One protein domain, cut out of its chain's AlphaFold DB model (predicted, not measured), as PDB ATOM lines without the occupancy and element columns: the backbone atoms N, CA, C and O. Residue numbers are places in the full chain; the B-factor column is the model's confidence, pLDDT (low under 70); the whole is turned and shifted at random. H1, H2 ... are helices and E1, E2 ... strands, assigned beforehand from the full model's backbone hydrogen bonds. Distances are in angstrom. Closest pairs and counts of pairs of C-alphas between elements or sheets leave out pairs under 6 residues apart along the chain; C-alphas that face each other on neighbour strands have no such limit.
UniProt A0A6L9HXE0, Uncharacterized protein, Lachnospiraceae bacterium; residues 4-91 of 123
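Overview. This is residues 4 to 91 of the 123 residues of an uncharacterized protein of Lachnospiraceae bacterium (UniProt A0A6L9HXE0). A small hairpin of two short strands, E1 and E2, sits between one end of each of two long helices that are apart from each other: residues 28 to 34 of H2 come near the strands, mainly E2, as do residues 69 to 76 of H4, and from there the two helices spread as a wide, open V. A short helix, H3, packs on H2 and on the first residues of H4, H1 folds back by the beginning of H2, and residues 81 to 91, mostly the far part of H4, stick out. The 88 printed residues have four named helices and two named strands in the order H1, H2, E1, E2, H3, H4; the sheet E1 - E2 is antiparallel, and the class is mostly helix. The whole is loose, with a radius of gyration of the C-alphas of 15.2 A, and elongated, spanning 49 by 28 by 21 A.

Arrangement. The strands E1, residues 35 to 37, and E2, residues 43 to 45, form an antiparallel hairpin with 149 degrees between their directions; N 36 and O 44, and N 44 and O 36, are within hydrogen-bond range, each pair at 2.9 A. From E2, the closest C-alphas to H2, residues 14 to 34, are those of Trp 45 and Lys 34, 5.9 A apart. To H4, residues 69 to 90, the closest are those of Val 43 and Thr 72, 5.7 A apart. H2 and H4 are apart. The hub is H3, residues 54 to 62, which touches three helices. It touches H2, through residues 23 to 28 of H2 alone, about perpendicular at 83 degrees, with the C-alphas of Val 24 and Lys 59 closest at 5.2 A. H3 and H4 form a helical hairpin, a shallow tilt of 15 degrees, opposite ways; they touch through residues 69 to 73 of H4 alone, Cys 57 and Arg 69 having the closest C-alphas at 6.1 A. H1, residues 4 to 8, touches residues 16 to 21 of H2 alone, the C-alphas of Ile 8 and Lys 17 being closest at 4.7 A. H1 and H3 only just touch, with 3 pairs of C-alphas within 8 A, the closest those of Phe 4 and Asp 55 at 7.9 A. Every O i to N i+4 pair is within hydrogen-bond range in H1, H2 and H4, and 4 of 5 are in H3.

Along the chain. E1 is 6.9 A long and E2 7.2 A. H2 measures 29.9 A, from C-alpha 14 at (160.546, 103.582, 170.925), and H4 31.2 A, to C-alpha 90 at (133.962, 125.197, 136.309). H3 measures 12.1 A and H1 6.1 A.

Size, cuts and confidence. The C-alphas of Asp 14 and Arg 89 are the farthest apart, at 49.1 A. The printed part has no cut and no long link. Mean pLDDT of the printed part is 97.5, and no printed residue is under 70.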
ATOM      1  N   PHE A   4     151.621 103.550 160.153       96.75
ATOM      2  CA  PHE A   4     151.117 103.709 161.516       96.75
ATOM      3  C   PHE A   4     151.175 102.389 162.296       96.75
ATOM      4  O   PHE A   4     151.678 102.367 163.415       96.75
ATOM      5  N   GLU A   5     150.781 101.268 161.684       96.44
ATOM      6  CA  GLU A   5     150.893  99.942 162.306       96.44
ATOM      7  C   GLU A   5     152.343  99.607 162.691       96.44
ATOM      8  O   GLU A   5     152.605  99.063 163.763       96.44
ATOM      9  N   ARG A   6     153.307  99.969 161.835       97.56
ATOM     10  CA  ARG A   6     154.743  99.810 162.109       97.56
ATOM     11  C   ARG A   6     155.244 100.722 163.228       97.56
ATOM     12  O   ARG A   6     156.167 100.345 163.948       97.56
ATOM     13  N   GLU A   7     154.688 101.920 163.349       97.50
ATOM     14  CA  GLU A   7     155.013 102.851 164.429       97.50
ATOM     15  C   GLU A   7     154.454 102.327 165.757       97.50
ATOM     16  O   GLU A   7     155.216 102.137 166.703       97.50
ATOM     17  N   ILE A   8     153.162 101.987 165.809       96.75
ATOM     18  CA  ILE A   8     152.469 101.582 167.040       96.75
ATOM     19  C   ILE A   8     152.946 100.223 167.578       96.75
ATOM     20  O   ILE A   8     153.008 100.018 168.791       96.75
ATOM     21  N   ASN A   9     153.373  99.308 166.698       96.00
ATOM     22  CA  ASN A   9     153.961  98.029 167.111       96.00
ATOM     23  C   ASN A   9     155.443  98.132 167.523       96.00
ATOM     24  O   ASN A   9     156.013  97.151 168.000       96.00
ATOM     25  N   GLY A  10     156.066  99.306 167.371       96.12
ATOM     26  CA  GLY A  10     157.453  99.558 167.764       96.12
ATOM     27  C   GLY A  10     158.515  99.126 166.754       96.12
ATOM     28  O   GLY A  10     159.701  99.280 167.039       96.12
ATOM     29  N   SER A  11     158.148  98.658 165.557       97.31
ATOM     30  CA  SER A  11     159.124  98.245 164.532       97.31
ATOM     31  C   SER A  11     160.025  99.383 164.037       97.31
ATOM     32  O   SER A  11     161.067  99.122 163.438       97.31
ATOM     33  N   LEU A  12     159.633 100.639 164.275       96.44
ATOM     34  CA  LEU A  12     160.429 101.825 163.946       96.44
ATOM     35  C   LEU A  12     161.193 102.403 165.150       96.44
ATOM     36  O   LEU A  12     161.903 103.392 164.989       96.44
ATOM     37  N   GLY A  13     161.098 101.787 166.331       97.62
ATOM     38  CA  GLY A  13     161.765 102.219 167.562       97.62
ATOM     39  C   GLY A  13     160.864 102.987 168.535       97.62
ATOM     40  O   GLY A  13     159.776 103.456 168.188       97.62
ATOM     41  N   ASP A  14     161.343 103.128 169.773       97.81
ATOM     42  CA  ASP A  14     160.546 103.582 170.925       97.81
ATOM     43  C   ASP A  14     159.981 104.993 170.774       97.81
ATOM     44  O   ASP A  14     158.852 105.265 171.184       97.81
ATOM     45  N   PHE A  15     160.749 105.897 170.158       98.00
ATOM     46  CA  PHE A  15     160.286 107.256 169.895       98.00
ATOM     47  C   PHE A  15     159.020 107.253 169.032       98.00
ATOM     48  O   PHE A  15     158.033 107.900 169.378       98.00
ATOM     49  N   TRP A  16     159.038 106.501 167.929       98.06
ATOM     50  CA  TRP A  16     157.925 106.452 166.985       98.06
ATOM     51  C   TRP A  16     156.706 105.763 167.577       98.06
ATOM     52  O   TRP A  16     155.592 106.235 167.365       98.06
ATOM     53  N   LYS A  17     156.916 104.722 168.384       98.25
ATOM     54  CA  LYS A  17     155.838 104.089 169.141       98.25
ATOM     55  C   LYS A  17     155.159 105.070 170.088       98.25
ATOM     56  O   LYS A  17     153.948 105.261 170.006       98.25
ATOM     57  N   LYS A  18     155.942 105.754 170.930       98.00
ATOM     58  CA  LYS A  18     155.417 106.748 171.873       98.00
ATOM     59  C   LYS A  18     154.695 107.886 171.149       98.00
ATOM     60  O   LYS A  18     153.637 108.323 171.588       98.00
ATOM     61  N   ASN A  19     155.243 108.356 170.030       97.94
ATOM     62  CA  ASN A  19     154.594 109.376 169.214       97.94
ATOM     63  C   ASN A  19     153.255 108.882 168.640       97.94
ATOM     64  O   ASN A  19     152.267 109.603 168.723       97.94
ATOM     65  N   ALA A  20     153.198 107.662 168.098       97.69
ATOM     66  CA  ALA A  20     151.968 107.088 167.555       97.69
ATOM     67  C   ALA A  20     150.875 106.936 168.628       97.69
ATOM     68  O   ALA A  20     149.727 107.286 168.372       97.69
ATOM     69  N   GLU A  21     151.229 106.501 169.841       98.12
ATOM     70  CA  GLU A  21     150.300 106.424 170.979       98.12
ATOM     71  C   GLU A  21     149.721 107.802 171.351       98.12
ATOM     72  O   GLU A  21     148.521 107.927 171.605       98.12
ATOM     73  N   GLU A  22     150.542 108.857 171.350       98.25
ATOM     74  CA  GLU A  22     150.076 110.227 171.602       98.25
ATOM     75  C   GLU A  22     149.206 110.772 170.461       98.25
ATOM     76  O   GLU A  22     148.195 111.431 170.707       98.25
ATOM     77  N   GLU A  23     149.545 110.468 169.209       98.00
ATOM     78  CA  GLU A  23     148.745 110.863 168.046       98.00
ATOM     79  C   GLU A  23     147.364 110.193 168.030       98.00
ATOM     80  O   GLU A  23     146.394 110.830 167.623       98.00
ATOM     81  N   VAL A  24     147.241 108.957 168.528       98.50
ATOM     82  CA  VAL A  24     145.939 108.293 168.717       98.50
ATOM     83  C   VAL A  24     145.078 109.062 169.720       98.50
ATOM     84  O   VAL A  24     143.922 109.369 169.427       98.50
ATOM     85  N   LYS A  25     145.638 109.443 170.876       98.50
ATOM     86  CA  LYS A  25     144.905 110.215 171.899       98.50
ATOM     87  C   LYS A  25     144.429 111.561 171.355       98.50
ATOM     88  O   LYS A  25     143.281 111.945 171.572       98.50
ATOM     89  N   LYS A  26     145.295 112.267 170.620       98.44
ATOM     90  CA  LYS A  26     144.939 113.538 169.972       98.44
ATOM     91  C   LYS A  26     143.865 113.353 168.906       98.44
ATOM     92  O   LYS A  26     142.962 114.181 168.831       98.44
ATOM     93  N   ALA A  27     143.945 112.288 168.106       98.31
ATOM     94  CA  ALA A  27     142.954 111.999 167.076       98.31
ATOM     95  C   ALA A  27     141.561 111.780 167.680       98.31
ATOM     96  O   ALA A  27     140.600 112.373 167.198       98.31
ATOM     97  N   VAL A  28     141.460 111.005 168.767       98.69
ATOM     98  CA  VAL A  28     140.195 110.795 169.493       98.69
ATOM     99  C   VAL A  28     139.658 112.115 170.043       98.69
ATOM    100  O   VAL A  28     138.542 112.495 169.705       98.69
ATOM    101  N   ALA A  29     140.474 112.870 170.787       98.62
ATOM    102  CA  ALA A  29     140.050 114.152 171.354       98.62
ATOM    103  C   ALA A  29     139.577 115.144 170.273       98.62
ATOM    104  O   ALA A  29     138.579 115.844 170.438       98.62
ATOM    105  N   GLN A  30     140.271 115.183 169.133       98.56
ATOM    106  CA  GLN A  30     139.882 116.014 168.000       98.56
ATOM    107  C   GLN A  30     138.589 115.521 167.331       98.56
ATOM    108  O   GLN A  30     137.792 116.352 166.887       98.56
ATOM    109  N   ALA A  31     138.370 114.208 167.230       98.19
ATOM    110  CA  ALA A  31     137.139 113.643 166.687       98.19
ATOM    111  C   ALA A  31     135.936 113.946 167.592       98.19
ATOM    112  O   ALA A  31     134.924 114.429 167.086       98.19
ATOM    113  N   ASP A  32     136.079 113.782 168.909       98.31
ATOM    114  CA  ASP A  32     135.035 114.111 169.888       98.31
ATOM    115  C   ASP A  32     134.589 115.577 169.759       98.31
ATOM    116  O   ASP A  32     133.397 115.904 169.707       98.31
ATOM    117  N   GLU A  33     135.556 116.488 169.639       98.44
ATOM    118  CA  GLU A  33     135.285 117.918 169.518       98.44
ATOM    119  C   GLU A  33     134.691 118.269 168.139       98.44
ATOM    120  O   GLU A  33     133.664 118.954 168.039       98.44
ATOM    121  N   LYS A  34     135.309 117.799 167.050       98.38
ATOM    122  CA  LYS A  34     135.135 118.392 165.708       98.38
ATOM    123  C   LYS A  34     134.474 117.485 164.682       98.38
ATOM    124  O   LYS A  34     134.144 117.977 163.600       98.38
ATOM    125  N   ALA A  35     134.265 116.208 164.976       98.31
ATOM    126  CA  ALA A  35     133.673 115.255 164.044       98.31
ATOM    127  C   ALA A  35     132.275 114.810 164.484       98.31
ATOM    128  O   ALA A  35     131.886 114.912 165.645       98.31
ATOM    129  N   THR A  36     131.492 114.347 163.519       98.44
ATOM    130  CA  THR A  36     130.213 113.678 163.751       98.44
ATOM    131  C   THR A  36     130.221 112.346 163.022       98.44
ATOM    132  O   THR A  36     130.824 112.233 161.953       98.44
ATOM    133  N   VAL A  37     129.554 111.356 163.608       98.44
ATOM    134  CA  VAL A  37     129.316 110.052 162.989       98.44
ATOM    135  C   VAL A  37     127.885 110.037 162.462       98.44
ATOM    136  O   VAL A  37     126.955 110.425 163.167       98.44
ATOM    137  N   ASP A  38     127.739 109.660 161.202       97.75
ATOM    138  CA  ASP A  38     126.465 109.556 160.502       97.75
ATOM    139  C   ASP A  38     125.722 108.272 160.881       97.75
ATOM    140  O   ASP A  38     126.304 107.343 161.437       97.75
ATOM    141  N   GLU A  39     124.442 108.180 160.520       97.25
ATOM    142  CA  GLU A  39     123.616 106.987 160.768       97.25
ATOM    143  C   GLU A  39     124.194 105.710 160.136       97.25
ATOM    144  O   GLU A  39     124.057 104.625 160.692       97.25
ATOM    145  N   ASP A  40     124.880 105.831 158.995       96.62
ATOM    146  CA  ASP A  40     125.570 104.720 158.328       96.62
ATOM    147  C   ASP A  40     126.984 104.458 158.881       96.62
ATOM    148  O   ASP A  40     127.740 103.665 158.318       96.62
ATOM    149  N   GLY A  41     127.355 105.133 159.971       97.88
ATOM    150  CA  GLY A  41     128.636 104.995 160.654       97.88
ATOM    151  C   GLY A  41     129.778 105.802 160.038       97.88
ATOM    152  O   GLY A  41     130.895 105.734 160.545       97.88
ATOM    153  N   ALA A  42     129.556 106.563 158.965       98.44
ATOM    154  CA  ALA A  42     130.621 107.366 158.372       98.44
ATOM    155  C   ALA A  42     130.992 108.564 159.257       98.44
ATOM    156  O   ALA A  42     130.113 109.273 159.741       98.44
ATOM    157  N   VAL A  43     132.287 108.831 159.431       98.62
ATOM    158  CA  VAL A  43     132.765 109.966 160.228       98.62
ATOM    159  C   VAL A  43     133.164 111.144 159.337       98.62
ATOM    160  O   VAL A  43     133.914 111.000 158.366       98.62
ATOM    161  N   ARG A  44     132.675 112.342 159.672       98.44
ATOM    162  CA  ARG A  44     132.940 113.583 158.924       98.44
ATOM    163  C   ARG A  44     133.207 114.774 159.836       98.44
ATOM    164  O   ARG A  44     132.729 114.826 160.969       98.44
ATOM    165  N   TRP A  45     133.921 115.771 159.325       98.38
ATOM    166  CA  TRP A  45     134.150 117.029 160.032       98.38
ATOM    167  C   TRP A  45     132.880 117.882 160.092       98.38
ATOM    168  O   TRP A  45     132.217 118.096 159.078       98.38
ATOM    169  N   LYS A  46     132.578 118.451 161.266       98.25
ATOM    170  CA  LYS A  46     131.462 119.397 161.456       98.25
ATOM    171  C   LYS A  46     131.651 120.690 160.655       98.25
ATOM    172  O   LYS A  46     130.675 121.293 160.233       98.25
ATOM    173  N   SER A  47     132.900 121.117 160.451       97.25
ATOM    174  CA  SER A  47     133.234 122.410 159.840       97.25
ATOM    175  C   SER A  47     132.919 122.503 158.347       97.25
ATOM    176  O   SER A  47     132.608 123.585 157.863       97.25
ATOM    177  N   ASN A  48     133.028 121.398 157.606       95.81
ATOM    178  CA  ASN A  48     132.875 121.393 156.146       95.81
ATOM    179  C   ASN A  48     132.148 120.153 155.599       95.81
ATOM    180  O   ASN A  48     132.061 119.989 154.384       95.81
ATOM    181  N   GLY A  49     131.674 119.254 156.469       97.19
ATOM    182  CA  GLY A  49     130.977 118.027 156.080       97.19
ATOM    183  C   GLY A  49     131.848 116.983 155.372       97.19
ATOM    184  O   GLY A  49     131.320 115.974 154.900       97.19
ATOM    185  N   ARG A  50     133.168 117.185 155.270       97.94
ATOM    186  CA  ARG A  50     134.068 116.249 154.583       97.94
ATOM    187  C   ARG A  50     134.329 115.018 155.436       97.94
ATOM    188  O   ARG A  50     134.626 115.139 156.626       97.94
ATOM    189  N   CYS A  51     134.250 113.848 154.811       98.44
ATOM    190  CA  CYS A  51     134.637 112.587 155.432       98.44
ATOM    191  C   CYS A  51     136.124 112.612 155.807       98.44
ATOM    192  O   CYS A  51     136.945 113.185 155.083       98.44
ATOM    193  N   LEU A  52     136.464 112.014 156.949       98.06
ATOM    194  CA  LEU A  52     137.845 112.007 157.436       98.06
ATOM    195  C   LEU A  52     138.764 111.230 156.485       98.06
ATOM    196  O   LEU A  52     138.345 110.308 155.786       98.06
ATOM    197  N   MET A  53     140.038 111.613 156.472       97.19
ATOM    198  CA  MET A  53     141.115 110.933 155.752       97.19
ATOM    199  C   MET A  53     141.433 109.557 156.360       97.19
ATOM    200  O   MET A  53     141.154 109.306 157.533       97.19
ATOM    201  N   ASP A  54     141.994 108.653 155.556       97.50
ATOM    202  CA  ASP A  54     142.149 107.242 155.930       97.50
ATOM    203  C   ASP A  54     143.177 107.016 157.044       97.50
ATOM    204  O   ASP A  54     142.941 106.223 157.945       97.50
ATOM    205  N   ASP A  55     144.267 107.777 157.036       96.62
ATOM    206  CA  ASP A  55     145.306 107.777 158.071       96.62
ATOM    207  C   ASP A  55     144.793 108.287 159.427       96.62
ATOM    208  O   ASP A  55     145.251 107.847 160.481       96.62
ATOM    209  N   PHE A  56     143.812 109.193 159.431       97.94
ATOM    210  CA  PHE A  56     143.122 109.593 160.659       97.94
ATOM    211  C   PHE A  56     142.129 108.518 161.108       97.94
ATOM    212  O   PHE A  56     142.076 108.187 162.292       97.94
ATOM    213  N   CYS A  57     141.377 107.940 160.164       98.19
ATOM    214  CA  CYS A  57     140.465 106.831 160.445       98.19
ATOM    215  C   CYS A  57     141.213 105.634 161.043       98.19
ATOM    216  O   CYS A  57     140.731 105.039 161.995       98.19
ATOM    217  N   GLU A  58     142.411 105.319 160.559       98.00
ATOM    218  CA  GLU A  58     143.240 104.237 161.091       98.00
ATOM    219  C   GLU A  58     143.564 104.418 162.585       98.00
ATOM    220  O   GLU A  58     143.463 103.473 163.368       98.00
ATOM    221  N   LYS A  59     143.878 105.647 163.014       98.44
ATOM    222  CA  LYS A  59     144.124 105.963 164.432       98.44
ATOM    223  C   LYS A  59     142.861 105.805 165.279       98.44
ATOM    224  O   LYS A  59     142.932 105.301 166.397       98.44
ATOM    225  N   LEU A  60     141.714 106.239 164.753       98.44
ATOM    226  CA  LEU A  60     140.421 106.099 165.427       98.44
ATOM    227  C   LEU A  60     139.994 104.631 165.539       98.44
ATOM    228  O   LEU A  60     139.509 104.210 166.584       98.44
ATOM    229  N   GLU A  61     140.202 103.851 164.480       98.25
ATOM    230  CA  GLU A  61     139.910 102.418 164.438       98.25
ATOM    231  C   GLU A  61     140.777 101.669 165.453       98.25
ATOM    232  O   GLU A  61     140.254 100.894 166.253       98.25
ATOM    233  N   TYR A  62     142.073 101.987 165.516       97.94
ATOM    234  CA  TYR A  62     142.972 101.459 166.544       97.94
ATOM    235  C   TYR A  62     142.521 101.816 167.971       97.94
ATOM    236  O   TYR A  62     142.644 100.998 168.882       97.94
ATOM    237  N   ALA A  63     141.967 103.014 168.178       98.06
ATOM    238  CA  ALA A  63     141.411 103.432 169.466       98.06
ATOM    239  C   ALA A  63     140.062 102.776 169.815       98.06
ATOM    240  O   ALA A  63     139.565 102.983 170.922       98.06
ATOM    241  N   GLY A  64     139.444 102.029 168.894       98.19
ATOM    242  CA  GLY A  64     138.093 101.491 169.068       98.19
ATOM    243  C   GLY A  64     136.997 102.563 169.034       98.19
ATOM    244  O   GLY A  64     135.944 102.382 169.644       98.19
ATOM    245  N   TYR A  65     137.237 103.689 168.357       98.38
ATOM    246  CA  TYR A  65     136.249 104.758 168.205       98.38
ATOM    247  C   TYR A  65     135.003 104.240 167.453       98.38
ATOM    248  O   TYR A  65     135.150 103.482 166.491       98.38
ATOM    249  N   PRO A  66     133.772 104.627 167.839       97.81
ATOM    250  CA  PRO A  66     132.550 104.056 167.272       97.81
ATOM    251  C   PRO A  66     132.199 104.675 165.908       97.81
ATOM    252  O   PRO A  66     131.370 105.577 165.811       97.81
ATOM    253  N   PHE A  67     132.830 104.191 164.838       98.50
ATOM    254  CA  PHE A  67     132.543 104.574 163.450       98.50
ATOM    255  C   PHE A  67     132.856 103.414 162.485       98.50
ATOM    256  O   PHE A  67     133.410 102.391 162.879       98.50
ATOM    257  N   SER A  68     132.519 103.577 161.205       98.38
ATOM    258  CA  SER A  68     132.857 102.648 160.124       98.38
ATOM    259  C   SER A  68     133.871 103.274 159.167       98.38
ATOM    260  O   SER A  68     133.567 104.232 158.441       98.38
ATOM    261  N   ARG A  69     135.088 102.715 159.131       97.94
ATOM    262  CA  ARG A  69     136.147 103.120 158.190       97.94
ATOM    263  C   ARG A  69     135.733 102.888 156.739       97.94
ATOM    264  O   ARG A  69     135.966 103.754 155.899       97.94
ATOM    265  N   GLU A  70     135.044 101.782 156.459       98.19
ATOM    266  CA  GLU A  70     134.536 101.455 155.121       98.19
ATOM    267  C   GLU A  70     133.466 102.453 154.651       98.19
ATOM    268  O   GLU A  70     133.572 103.004 153.552       98.19
ATOM    269  N   ALA A  71     132.466 102.752 155.491       98.38
ATOM    270  CA  ALA A  71     131.424 103.722 155.145       98.38
ATOM    271  C   ALA A  71     132.018 105.120 154.907       98.38
ATOM    272  O   ALA A  71     131.630 105.815 153.964       98.38
ATOM    273  N   THR A  72     133.006 105.497 155.727       98.56
ATOM    274  CA  THR A  72     133.748 106.755 155.589       98.56
ATOM    275  C   THR A  72     134.531 106.806 154.279       98.56
ATOM    276  O   THR A  72     134.449 107.805 153.567       98.56
ATOM    277  N   ALA A  73     135.249 105.735 153.923       98.44
ATOM    278  CA  ALA A  73     136.002 105.652 152.674       98.44
ATOM    279  C   ALA A  73     135.081 105.788 151.453       98.44
ATOM    280  O   ALA A  73     135.302 106.661 150.618       98.44
ATOM    281  N   ARG A  74     133.980 105.029 151.412       98.38
ATOM    282  CA  ARG A  74     132.999 105.087 150.318       98.38
ATOM    283  C   ARG A  74     132.420 106.491 150.124       98.38
ATOM    284  O   ARG A  74     132.330 106.975 148.999       98.38
ATOM    285  N   LYS A  75     132.015 107.158 151.211       98.38
ATOM    286  CA  LYS A  75     131.487 108.530 151.127       98.38
ATOM    287  C   LYS A  75     132.561 109.539 150.732       98.38
ATOM    288  O   LYS A  75     132.274 110.450 149.962       98.38
ATOM    289  N   ARG A  76     133.790 109.385 151.230       98.19
ATOM    290  CA  ARG A  76     134.924 110.231 150.842       98.19
ATOM    291  C   ARG A  76     135.218 110.120 149.348       98.19
ATOM    292  O   ARG A  76     135.433 111.146 148.710       98.19
ATOM    293  N   ASP A  77     135.184 108.914 148.792       98.12
ATOM    294  CA  ASP A  77     135.417 108.695 147.363       98.12
ATOM    295  C   ASP A  77     134.333 109.379 146.521       98.12
ATOM    296  O   ASP A  77     134.661 110.146 145.617       98.12
ATOM    297  N   ALA A  78     133.059 109.251 146.906       98.00
ATOM    298  CA  ALA A  78     131.965 109.986 146.268       98.00
ATOM    299  C   ALA A  78     132.141 111.519 146.365       98.00
ATOM    300  O   ALA A  78     131.974 112.230 145.374       98.00
ATOM    301  N   GLN A  79     132.544 112.042 147.532       97.69
ATOM    302  CA  GLN A  79     132.837 113.473 147.709       97.69
ATOM    303  C   GLN A  79     133.999 113.943 146.822       97.69
ATOM    304  O   GLN A  79     133.986 115.073 146.322       97.69
ATOM    305  N   ASN A  80     135.021 113.105 146.634       96.44
ATOM    306  CA  ASN A  80     136.159 113.406 145.769       96.44
ATOM    307  C   ASN A  80     135.741 113.428 144.298       96.44
ATOM    308  O   ASN A  80     136.080 114.377 143.590       96.44
ATOM    309  N   GLU A  81     134.973 112.435 143.850       96.19
ATOM    310  CA  GLU A  81     134.432 112.384 142.490       96.19
ATOM    311  C   GLU A  81     133.580 113.615 142.176       96.19
ATOM    312  O   GLU A  81     133.792 114.265 141.149       96.19
ATOM    313  N   GLU A  82     132.676 113.990 143.084       97.00
ATOM    314  CA  GLU A  82     131.848 115.188 142.942       97.00
ATOM    315  C   GLU A  82     132.702 116.459 142.842       97.00
ATOM    316  O   GLU A  82     132.499 117.268 141.933       97.00
ATOM    317  N   SER A  83     133.706 116.600 143.714       95.38
ATOM    318  CA  SER A  83     134.600 117.769 143.734       95.38
ATOM    319  C   SER A  83     135.423 117.888 142.449       95.38
ATOM    320  O   SER A  83     135.588 118.978 141.900       95.38
ATOM    321  N   ILE A  84     135.932 116.765 141.934       95.12
ATOM    322  CA  ILE A  84     136.692 116.732 140.678       95.12
ATOM    323  C   ILE A  84     135.770 117.037 139.492       95.12
ATOM    324  O   ILE A  84     136.156 117.771 138.579       95.12
ATOM    325  N   ALA A  85     134.547 116.503 139.491       95.31
ATOM    326  CA  ALA A  85     133.563 116.789 138.455       95.31
ATOM    327  C   ALA A  85     133.161 118.271 138.455       95.31
ATOM    328  O   ALA A  85     133.079 118.885 137.392       95.31
ATOM    329  N   GLU A  86     132.957 118.865 139.630       96.38
ATOM    330  CA  GLU A  86     132.693 120.295 139.778       96.38
ATOM    331  C   GLU A  86     133.854 121.140 139.253       96.38
ATOM    332  O   GLU A  86     133.636 122.033 138.431       96.38
ATOM    333  N   TYR A  87     135.089 120.811 139.643       95.19
ATOM    334  CA  TYR A  87     136.279 121.483 139.130       95.19
ATOM    335  C   TYR A  87     136.328 121.436 137.599       95.19
ATOM    336  O   TYR A  87     136.485 122.472 136.960       95.19
ATOM    337  N   ARG A  88     136.109 120.261 136.992       93.56
ATOM    338  CA  ARG A  88     136.069 120.099 135.527       93.56
ATOM    339  C   ARG A  88     134.995 120.963 134.867       93.56
ATOM    340  O   ARG A  88     135.273 121.583 133.847       93.56
ATOM    341  N   ARG A  89     133.786 121.032 135.439       94.69
ATOM    342  CA  ARG A  89     132.688 121.866 134.911       94.69
ATOM    343  C   ARG A  89     133.005 123.360 134.977       94.69
ATOM    344  O   ARG A  89     132.613 124.115 134.083       94.69
ATOM    345  N   ASN A  90     133.698 123.788 136.028       94.56
ATOM    346  CA  ASN A  90     133.962 125.197 136.309       94.56
ATOM    347  C   ASN A  90     135.308 125.691 135.766       94.56
ATOM    348  O   ASN A  90     135.509 126.899 135.671       94.56
ATOM    349  N   HIS A  91     136.215 124.793 135.375       93.12
ATOM    350  CA  HIS A  91     137.513 125.167 134.826       93.12
ATOM    351  C   HIS A  91     137.355 125.947 133.510       93.12
ATOM    352  O   HIS A  91     136.534 125.606 132.655       93.12
TER     353      HIS A  91